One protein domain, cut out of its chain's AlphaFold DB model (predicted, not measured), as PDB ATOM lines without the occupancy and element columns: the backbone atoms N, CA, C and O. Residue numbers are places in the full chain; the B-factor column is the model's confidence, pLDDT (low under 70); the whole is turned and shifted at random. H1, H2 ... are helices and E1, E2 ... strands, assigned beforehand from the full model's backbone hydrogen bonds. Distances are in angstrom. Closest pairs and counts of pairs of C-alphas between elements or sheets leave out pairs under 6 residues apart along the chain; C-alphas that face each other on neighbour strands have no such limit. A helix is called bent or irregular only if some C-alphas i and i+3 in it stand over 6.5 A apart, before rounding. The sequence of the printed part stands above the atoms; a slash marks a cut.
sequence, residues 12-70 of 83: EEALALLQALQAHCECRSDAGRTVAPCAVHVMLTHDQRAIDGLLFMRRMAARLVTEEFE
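Overview. This is residues 12 to 70 of the 83 residues of an uncharacterized protein of Chloroflexi bacterium (UniProt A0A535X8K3). A small hairpin of two short strands, E1 and E2, sits at one end of a loose, open frame of three helices, H1, H2 and the bent H3, and at the other end the last part of H3, within residues 60 to 70, sticks out free. H2 and the first arm of H3 make a corner. The printed part has 59 residues, in the order H1, E1, E2, H2, H3, with an antiparallel sheet E1 - E2; the class is mostly helix. The whole is loose, with a radius of gyration of the C-alphas of 14.7 A, and spans 50 by 21 by 19 A.

Along the chain. E1 is residues 28 to 30, and E2 is residues 33 to 36. H1, residues 12 to 24, is 18.3 A long and begins at C-alpha 12 (17.390, 26.566, 44.249). H2 is residues 39 to 46, 10.7 A. H3, residues 48 to 69, was assigned as one helix by its hydrogen bonds but is bent: C-alphas 59 and 62 are 7.2 A apart. Its arms are H3a, residues 48 to 59, 17.0 A, and H3b, residues 62 to 69, 10.7 A, ending at C-alpha 69 (5.588, 40.931, 64.371).

Arrangement. E1 and E2 form an antiparallel hairpin, their directions at 141 degrees; N 30 and O 33 are within hydrogen-bond range at 2.9 A, N 35 and O 28 at 2.8 A. H2 and H3a only just touch, with 3 pairs of C-alphas within 8 A, only at the corner; the closest C-alphas are Leu 44 and Ala 50, 6.1 A, and H3a touches with residues 50 to 51 alone. H1 and H3a are close but not clearly touching, closest C-alphas Glu 13 and Leu 55, 7.8 A, about perpendicular at 74 degrees. H3a and H3b stand at a steep tilt of 62 degrees. H1, H2, H3a and H3b have every O i to N i+4 pair within hydrogen-bond range.

Size, cuts and confidence. The two C-alphas farthest apart are those of Ala 31 and Glu 70, 50.7 A. The printed part has no cut, its four links are tight, and no printed residue is under 70 in pLDDT.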
ATOM      1  N   GLU A  12      18.518  26.944  43.392       97.81
ATOM      2  CA  GLU A  12      17.390  26.566  44.249       97.81
ATOM      3  C   GLU A  12      16.224  27.553  44.114       97.81
ATOM      4  O   GLU A  12      15.076  27.145  43.937       97.81
ATOM      5  N   GLU A  13      16.517  28.857  44.119       97.56
ATOM      6  CA  GLU A  13      15.517  29.902  43.889       97.56
ATOM      7  C   GLU A  13      14.862  29.752  42.502       97.56
ATOM      8  O   GLU A  13      13.654  29.960  42.369       97.56
ATOM      9  N   ALA A  14      15.627  29.338  41.483       96.88
ATOM     10  CA  ALA A  14      15.107  29.120  40.134       96.88
ATOM     11  C   ALA A  14      14.159  27.918  40.086       96.88
ATOM     12  O   ALA A  14      13.070  28.009  39.520       96.88
ATOM     13  N   LEU A  15      14.549  26.800  40.703       98.00
ATOM     14  CA  LEU A  15      13.717  25.598  40.774       98.00
ATOM     15  C   LEU A  15      12.415  25.869  41.531       98.00
ATOM     16  O   LEU A  15      11.350  25.473  41.060       98.00
ATOM     17  N   ALA A  16      12.477  26.602  42.644       97.00
ATOM     18  CA  ALA A  16      11.288  26.990  43.395       97.00
ATOM     19  C   ALA A  16      10.341  27.875  42.564       97.00
ATOM     20  O   ALA A  16       9.125  27.679  42.595       97.00
ATOM     21  N   LEU A  17      10.880  28.821  41.782       96.12
ATOM     22  CA  LEU A  17      10.075  29.641  40.875       96.12
ATOM     23  C   LEU A  17       9.421  28.791  39.777       96.12
ATOM     24  O   LEU A  17       8.230  28.942  39.519       96.12
ATOM     25  N   LEU A  18      10.170  27.879  39.154       96.12
ATOM     26  CA  LEU A  18       9.640  26.988  38.117       96.12
ATOM     27  C   LEU A  18       8.524  26.082  38.651       96.12
ATOM     28  O   LEU A  18       7.503  25.928  37.986       96.12
ATOM     29  N   GLN A  19       8.682  25.538  39.859       97.38
ATOM     30  CA  GLN A  19       7.644  24.748  40.526       97.38
ATOM     31  C   GLN A  19       6.377  25.575  40.781       97.38
ATOM     32  O   GLN A  19       5.275  25.117  40.481       97.38
ATOM     33  N   ALA A  20       6.522  26.813  41.264       96.06
ATOM     34  CA  ALA A  20       5.386  27.709  41.473       96.06
ATOM     35  C   ALA A  20       4.672  28.043  40.151       96.06
ATOM     36  O   ALA A  20       3.444  28.011  40.081       96.06
ATOM     37  N   LEU A  21       5.422  28.307  39.077       95.19
ATOM     38  CA  LEU A  21       4.848  28.539  37.751       95.19
ATOM     39  C   LEU A  21       4.123  27.300  37.225       95.19
ATOM     40  O   LEU A  21       3.031  27.427  36.680       95.19
ATOM     41  N   GLN A  22       4.680  26.105  37.411       93.56
ATOM     42  CA  GLN A  22       4.028  24.865  36.994       93.56
ATOM     43  C   GLN A  22       2.694  24.646  37.723       93.56
ATOM     44  O   GLN A  22       1.732  24.206  37.101       93.56
ATOM     45  N   ALA A  23       2.631  24.971  39.016       95.62
ATOM     46  CA  ALA A  23       1.434  24.792  39.831       95.62
ATOM     47  C   ALA A  23       0.357  25.866  39.600       95.62
ATOM     48  O   ALA A  23      -0.824  25.593  39.807       95.62
ATOM     49  N   HIS A  24       0.747  27.080  39.195       95.31
ATOM     50  CA  HIS A  24      -0.147  28.245  39.201       95.31
ATOM     51  C   HIS A  24      -0.270  28.974  37.860       95.31
ATOM     52  O   HIS A  24      -0.976  29.977  37.778       95.31
ATOM     53  N   CYS A  25       0.418  28.539  36.800       94.94
ATOM     54  CA  CYS A  25       0.264  29.205  35.513       94.94
ATOM     55  C   CYS A  25      -1.101  28.920  34.882       94.94
ATOM     56  O   CYS A  25      -1.613  27.807  34.894       94.94
ATOM     57  N   GLU A  26      -1.638  29.950  34.238       94.81
ATOM     58  CA  GLU A  26      -2.888  29.889  33.478       94.81
ATOM     59  C   GLU A  26      -2.605  29.894  31.967       94.81
ATOM     60  O   GLU A  26      -3.368  30.428  31.161       94.81
ATOM     61  N   CYS A  27      -1.440  29.377  31.562       94.88
ATOM     62  CA  CYS A  27      -1.091  29.287  30.150       94.88
ATOM     63  C   CYS A  27      -2.085  28.375  29.435       94.88
ATOM     64  O   CYS A  27      -2.336  27.249  29.865       94.88
ATOM     65  N   ARG A  28      -2.600  28.832  28.294       92.12
ATOM     66  CA  ARG A  28      -3.410  27.976  27.434       92.12
ATOM     67  C   ARG A  28      -2.490  27.186  26.519       92.12
ATOM     68  O   ARG A  28      -1.796  27.771  25.681       92.12
ATOM     69  N   SER A  29      -2.541  25.870  26.663       88.69
ATOM     70  CA  SER A  29      -1.817  24.920  25.827       88.69
ATOM     71  C   SER A  29      -2.793  24.140  24.957       88.69
ATOM     72  O   SER A  29      -3.846  23.726  25.431       88.69
ATOM     73  N   ASP A  30      -2.429  23.930  23.699       89.19
ATOM     74  CA  ASP A  30      -3.149  23.076  22.756       89.19
ATOM     75  C   ASP A  30      -2.162  22.075  22.162       89.19
ATOM     76  O   ASP A  30      -1.064  22.459  21.751       89.19
ATOM     77  N   ALA A  31      -2.512  20.789  22.188       87.81
ATOM     78  CA  ALA A  31      -1.659  19.688  21.731       87.81
ATOM     79  C   ALA A  31      -0.186  19.768  22.216       87.81
ATOM     80  O   ALA A  31       0.747  19.460  21.479       87.81
ATOM     81  N   GLY A  32       0.041  20.217  23.457       79.88
ATOM     82  CA  GLY A  32       1.383  20.351  24.045       79.88
ATOM     83  C   GLY A  32       2.157  21.614  23.642       79.88
ATOM     84  O   GLY A  32       3.292  21.796  24.078       79.88
ATOM     85  N   ARG A  33       1.558  22.517  22.858       83.19
ATOM     86  CA  ARG A  33       2.136  23.817  22.501       83.19
ATOM     87  C   ARG A  33       1.426  24.945  23.243       83.19
ATOM     88  O   ARG A  33       0.202  25.028  23.226       83.19
ATOM     89  N   THR A  34       2.188  25.862  23.840       82.75
ATOM     90  CA  THR A  34       1.621  27.086  24.425       82.75
ATOM     91  C   THR A  34       1.039  27.963  23.319       82.75
ATOM     92  O   THR A  34       1.776  28.483  22.480       82.75
ATOM     93  N   VAL A  35      -0.283  28.129  23.321       87.75
ATOM     94  CA  VAL A  35      -1.020  28.967  22.361       87.75
ATOM     95  C   VAL A  35      -1.186  30.386  22.892       87.75
ATOM     96  O   VAL A  35      -1.198  31.337  22.116       87.75
ATOM     97  N   ALA A  36      -1.291  30.549  24.213       91.69
ATOM     98  CA  ALA A  36      -1.303  31.861  24.848       91.69
ATOM     99  C   ALA A  36      -0.548  31.830  26.189       91.69
ATOM    100  O   ALA A  36      -0.930  31.053  27.072       91.69
ATOM    101  N   PRO A  37       0.506  32.651  26.362       93.06
ATOM    102  CA  PRO A  37       1.180  32.784  27.647       93.06
ATOM    103  C   PRO A  37       0.295  33.549  28.640       93.06
ATOM    104  O   PRO A  37      -0.381  34.508  28.269       93.06
ATOM    105  N   CYS A  38       0.317  33.150  29.913       95.44
ATOM    106  CA  CYS A  38      -0.336  33.913  30.976       95.44
ATOM    107  C   CYS A  38       0.425  35.216  31.275       95.44
ATOM    108  O   CYS A  38       1.609  35.350  30.951       95.44
ATOM    109  N   ALA A  39      -0.235  36.158  31.957       94.19
ATOM    110  CA  ALA A  39       0.354  37.449  32.319       94.19
ATOM    111  C   ALA A  39       1.684  37.304  33.079       94.19
ATOM    112  O   ALA A  39       2.625  38.053  32.823       94.19
ATOM    113  N   VAL A  40       1.797  36.292  33.948       94.25
ATOM    114  CA  VAL A  40       3.031  36.009  34.693       94.25
ATOM    115  C   VAL A  40       4.173  35.625  33.752       94.25
ATOM    116  O   VAL A  40       5.244  36.217  33.830       94.25
ATOM    117  N   HIS A  41       3.961  34.695  32.816       94.62
ATOM    118  CA  HIS A  41       5.002  34.318  31.856       94.62
ATOM    119  C   HIS A  41       5.373  35.474  30.925       94.62
ATOM    120  O   HIS A  41       6.552  35.640  30.618       94.62
ATOM    121  N   VAL A  42       4.406  36.301  30.509       94.06
ATOM    122  CA  VAL A  42       4.692  37.515  29.729       94.06
ATOM    123  C   VAL A  42       5.585  38.458  30.531       94.06
ATOM    124  O   VAL A  42       6.638  38.856  30.041       94.06
ATOM    125  N   MET A  43       5.220  38.753  31.778       94.12
ATOM    126  CA  MET A  43       5.978  39.638  32.659       94.12
ATOM    127  C   MET A  43       7.402  39.122  32.903       94.12
ATOM    128  O   MET A  43       8.362  39.844  32.656       94.12
ATOM    129  N   LEU A  44       7.564  37.862  33.320       94.12
ATOM    130  CA  LEU A  44       8.876  37.302  33.668       94.12
ATOM    131  C   LEU A  44       9.825  37.176  32.470       94.12
ATOM    132  O   LEU A  44      11.038  37.195  32.649       94.12
ATOM    133  N   THR A  45       9.295  37.052  31.252       92.56
ATOM    134  CA  THR A  45      10.118  36.939  30.035       92.56
ATOM    135  C   THR A  45      10.468  38.286  29.402       92.56
ATOM    136  O   THR A  45      11.328  38.319  28.523       92.56
ATOM    137  N   HIS A  46       9.850  39.386  29.847       93.31
ATOM    138  CA  HIS A  46      10.039  40.714  29.248       93.31
ATOM    139  C   HIS A  46      10.490  41.796  30.235       93.31
ATOM    140  O   HIS A  46      11.069  42.793  29.799       93.31
ATOM    141  N   ASP A  47      10.284  41.610  31.541       94.81
ATOM    142  CA  ASP A  47      10.632  42.597  32.559       94.81
ATOM    143  C   ASP A  47      11.637  42.057  33.584       94.81
ATOM    144  O   ASP A  47      11.306  41.303  34.499       94.81
ATOM    145  N   GLN A  48      12.882  42.524  33.469       95.44
ATOM    146  CA  GLN A  48      13.948  42.213  34.422       95.44
ATOM    147  C   GLN A  48      13.577  42.634  35.853       95.44
ATOM    148  O   GLN A  48      13.907  41.935  36.808       95.44
ATOM    149  N   ARG A  49      12.849  43.748  36.011       95.94
ATOM    150  CA  ARG A  49      12.465  44.271  37.328       95.94
ATOM    151  C   ARG A  49      11.515  43.328  38.054       95.94
ATOM    152  O   ARG A  49      11.543  43.282  39.278       95.94
ATOM    153  N   ALA A  50      10.698  42.578  37.316       95.75
ATOM    154  CA  ALA A  50       9.806  41.591  37.902       95.75
ATOM    155  C   ALA A  50      10.595  40.437  38.536       95.75
ATOM    156  O   ALA A  50      10.314  40.059  39.671       95.75
ATOM    157  N   ILE A  51      11.623  39.922  37.849       95.75
ATOM    158  CA  ILE A  51      12.496  38.875  38.404       95.75
ATOM    159  C   ILE A  51      13.283  39.397  39.602       95.75
ATOM    160  O   ILE A  51      13.282  38.762  40.658       95.75
ATOM    161  N   ASP A  52      13.924  40.556  39.457       96.69
ATOM    162  CA  ASP A  52      14.731  41.131  40.533       96.69
ATOM    163  C   ASP A  52      13.867  41.429  41.770       96.69
ATOM    164  O   ASP A  52      14.278  41.144  42.895       96.69
ATOM    165  N   GLY A  53      12.641  41.925  41.571       96.31
ATOM    166  CA  GLY A  53      11.674  42.171  42.638       96.31
ATOM    167  C   GLY A  53      11.229  40.896  43.356       96.31
ATOM    168  O   GLY A  53      11.180  40.876  44.584       96.31
ATOM    169  N   LEU A  54      10.958  39.810  42.622       95.44
ATOM    170  CA  LEU A  54      10.608  38.519  43.224       95.44
ATOM    171  C   LEU A  54      11.759  37.943  44.055       95.44
ATOM    172  O   LEU A  54      11.534  37.472  45.169       95.44
ATOM    173  N   LEU A  55      12.990  38.006  43.539       97.19
ATOM    174  CA  LEU A  55      14.182  37.558  44.262       97.19
ATOM    175  C   LEU A  55      14.418  38.384  45.524       97.19
ATOM    176  O   LEU A  55      14.659  37.826  46.595       97.19
ATOM    177  N   PHE A  56      14.306  39.707  45.408       96.75
ATOM    178  CA  PHE A  56      14.399  40.610  46.545       96.75
ATOM    179  C   PHE A  56      13.368  40.247  47.617       96.75
ATOM    180  O   PHE A  56      13.742  39.990  48.761       96.75
ATOM    181  N   MET A  57      12.090  40.132  47.245       95.50
ATOM    182  CA  MET A  57      11.024  39.802  48.190       95.50
ATOM    183  C   MET A  57      11.219  38.429  48.825       95.50
ATOM    184  O   MET A  57      11.049  38.306  50.032       95.50
ATOM    185  N   ARG A  58      11.647  37.410  48.070       94.75
ATOM    186  CA  ARG A  58      11.928  36.075  48.623       94.75
ATOM    187  C   ARG A  58      12.985  36.117  49.730       94.75
ATOM    188  O   ARG A  58      12.834  35.425  50.732       94.75
ATOM    189  N   ARG A  59      14.035  36.928  49.566       96.19
ATOM    190  CA  ARG A  59      15.129  37.063  50.546       96.19
ATOM    191  C   ARG A  59      14.762  37.962  51.726       96.19
ATOM    192  O   ARG A  59      15.264  37.764  52.827       96.19
ATOM    193  N   MET A  60      13.895  38.946  51.497       95.94
ATOM    194  CA  MET A  60      13.476  39.925  52.503       95.94
ATOM    195  C   MET A  60      12.285  39.450  53.341       95.94
ATOM    196  O   MET A  60      12.168  39.865  54.487       95.94
ATOM    197  N   ALA A  61      11.396  38.614  52.794       94.25
ATOM    198  CA  ALA A  61      10.080  38.339  53.373       94.25
ATOM    199  C   ALA A  61      10.146  37.861  54.826       94.25
ATOM    200  O   ALA A  61       9.452  38.418  55.667       94.25
ATOM    201  N   ALA A  62      11.009  36.886  55.132       90.06
ATOM    202  CA  ALA A  62      11.161  36.389  56.498       90.06
ATOM    203  C   ALA A  62      11.591  37.506  57.457       90.06
ATOM    204  O   ALA A  62      10.966  37.699  58.490       90.06
ATOM    205  N   ARG A  63      12.594  38.301  57.062       92.69
ATOM    206  CA  ARG A  63      13.072  39.442  57.847       92.69
ATOM    207  C   ARG A  63      11.976  40.487  58.066       92.69
ATOM    208  O   ARG A  63      11.822  40.949  59.185       92.69
ATOM    209  N   LEU A  64      11.220  40.846  57.029       92.56
ATOM    210  CA  LEU A  64      10.138  41.832  57.137       92.56
ATOM    211  C   LEU A  64       9.015  41.348  58.061       92.56
ATOM    212  O   LEU A  64       8.501  42.123  58.856       92.56
ATOM    213  N   VAL A  65       8.654  40.064  57.987       91.62
ATOM    214  CA  VAL A  65       7.674  39.454  58.899       91.62
ATOM    215  C   VAL A  65       8.191  39.486  60.338       91.62
ATOM    216  O   VAL A  65       7.455  39.862  61.242       91.62
ATOM    217  N   THR A  66       9.458  39.140  60.556       91.44
ATOM    218  CA  THR A  66      10.101  39.240  61.869       91.44
ATOM    219  C   THR A  66      10.075  40.675  62.399       91.44
ATOM    220  O   THR A  66       9.631  40.895  63.516       91.44
ATOM    221  N   GLU A  67      10.479  41.664  61.599       91.38
ATOM    222  CA  GLU A  67      10.508  43.078  62.006       91.38
ATOM    223  C   GLU A  67       9.115  43.640  62.347       91.38
ATOM    224  O   GLU A  67       9.006  44.474  63.244       91.38
ATOM    225  N   GLU A  68       8.063  43.194  61.658       90.94
ATOM    226  CA  GLU A  68       6.686  43.655  61.892       90.94
ATOM    227  C   GLU A  68       6.050  43.013  63.136       90.94
ATOM    228  O   GLU A  68       5.297  43.667  63.858       90.94
ATOM    229  N   PHE A  69       6.325  41.727  63.384       87.88
ATOM    230  CA  PHE A  69       5.588  40.931  64.371       87.88
ATOM    231  C   PHE A  69       6.402  40.497  65.594       87.88
ATOM    232  O   PHE A  69       5.806  40.001  66.554       87.88
ATOM    233  N   GLU A  70       7.727  40.671  65.617       81.38
ATOM    234  CA  GLU A  70       8.480  40.477  66.854       81.38
ATOM    235  C   GLU A  70       8.178  41.617  67.834       81.38
ATOM    236  O   GLU A  70       8.285  42.799  67.489       81.38
TER     237      GLU A  70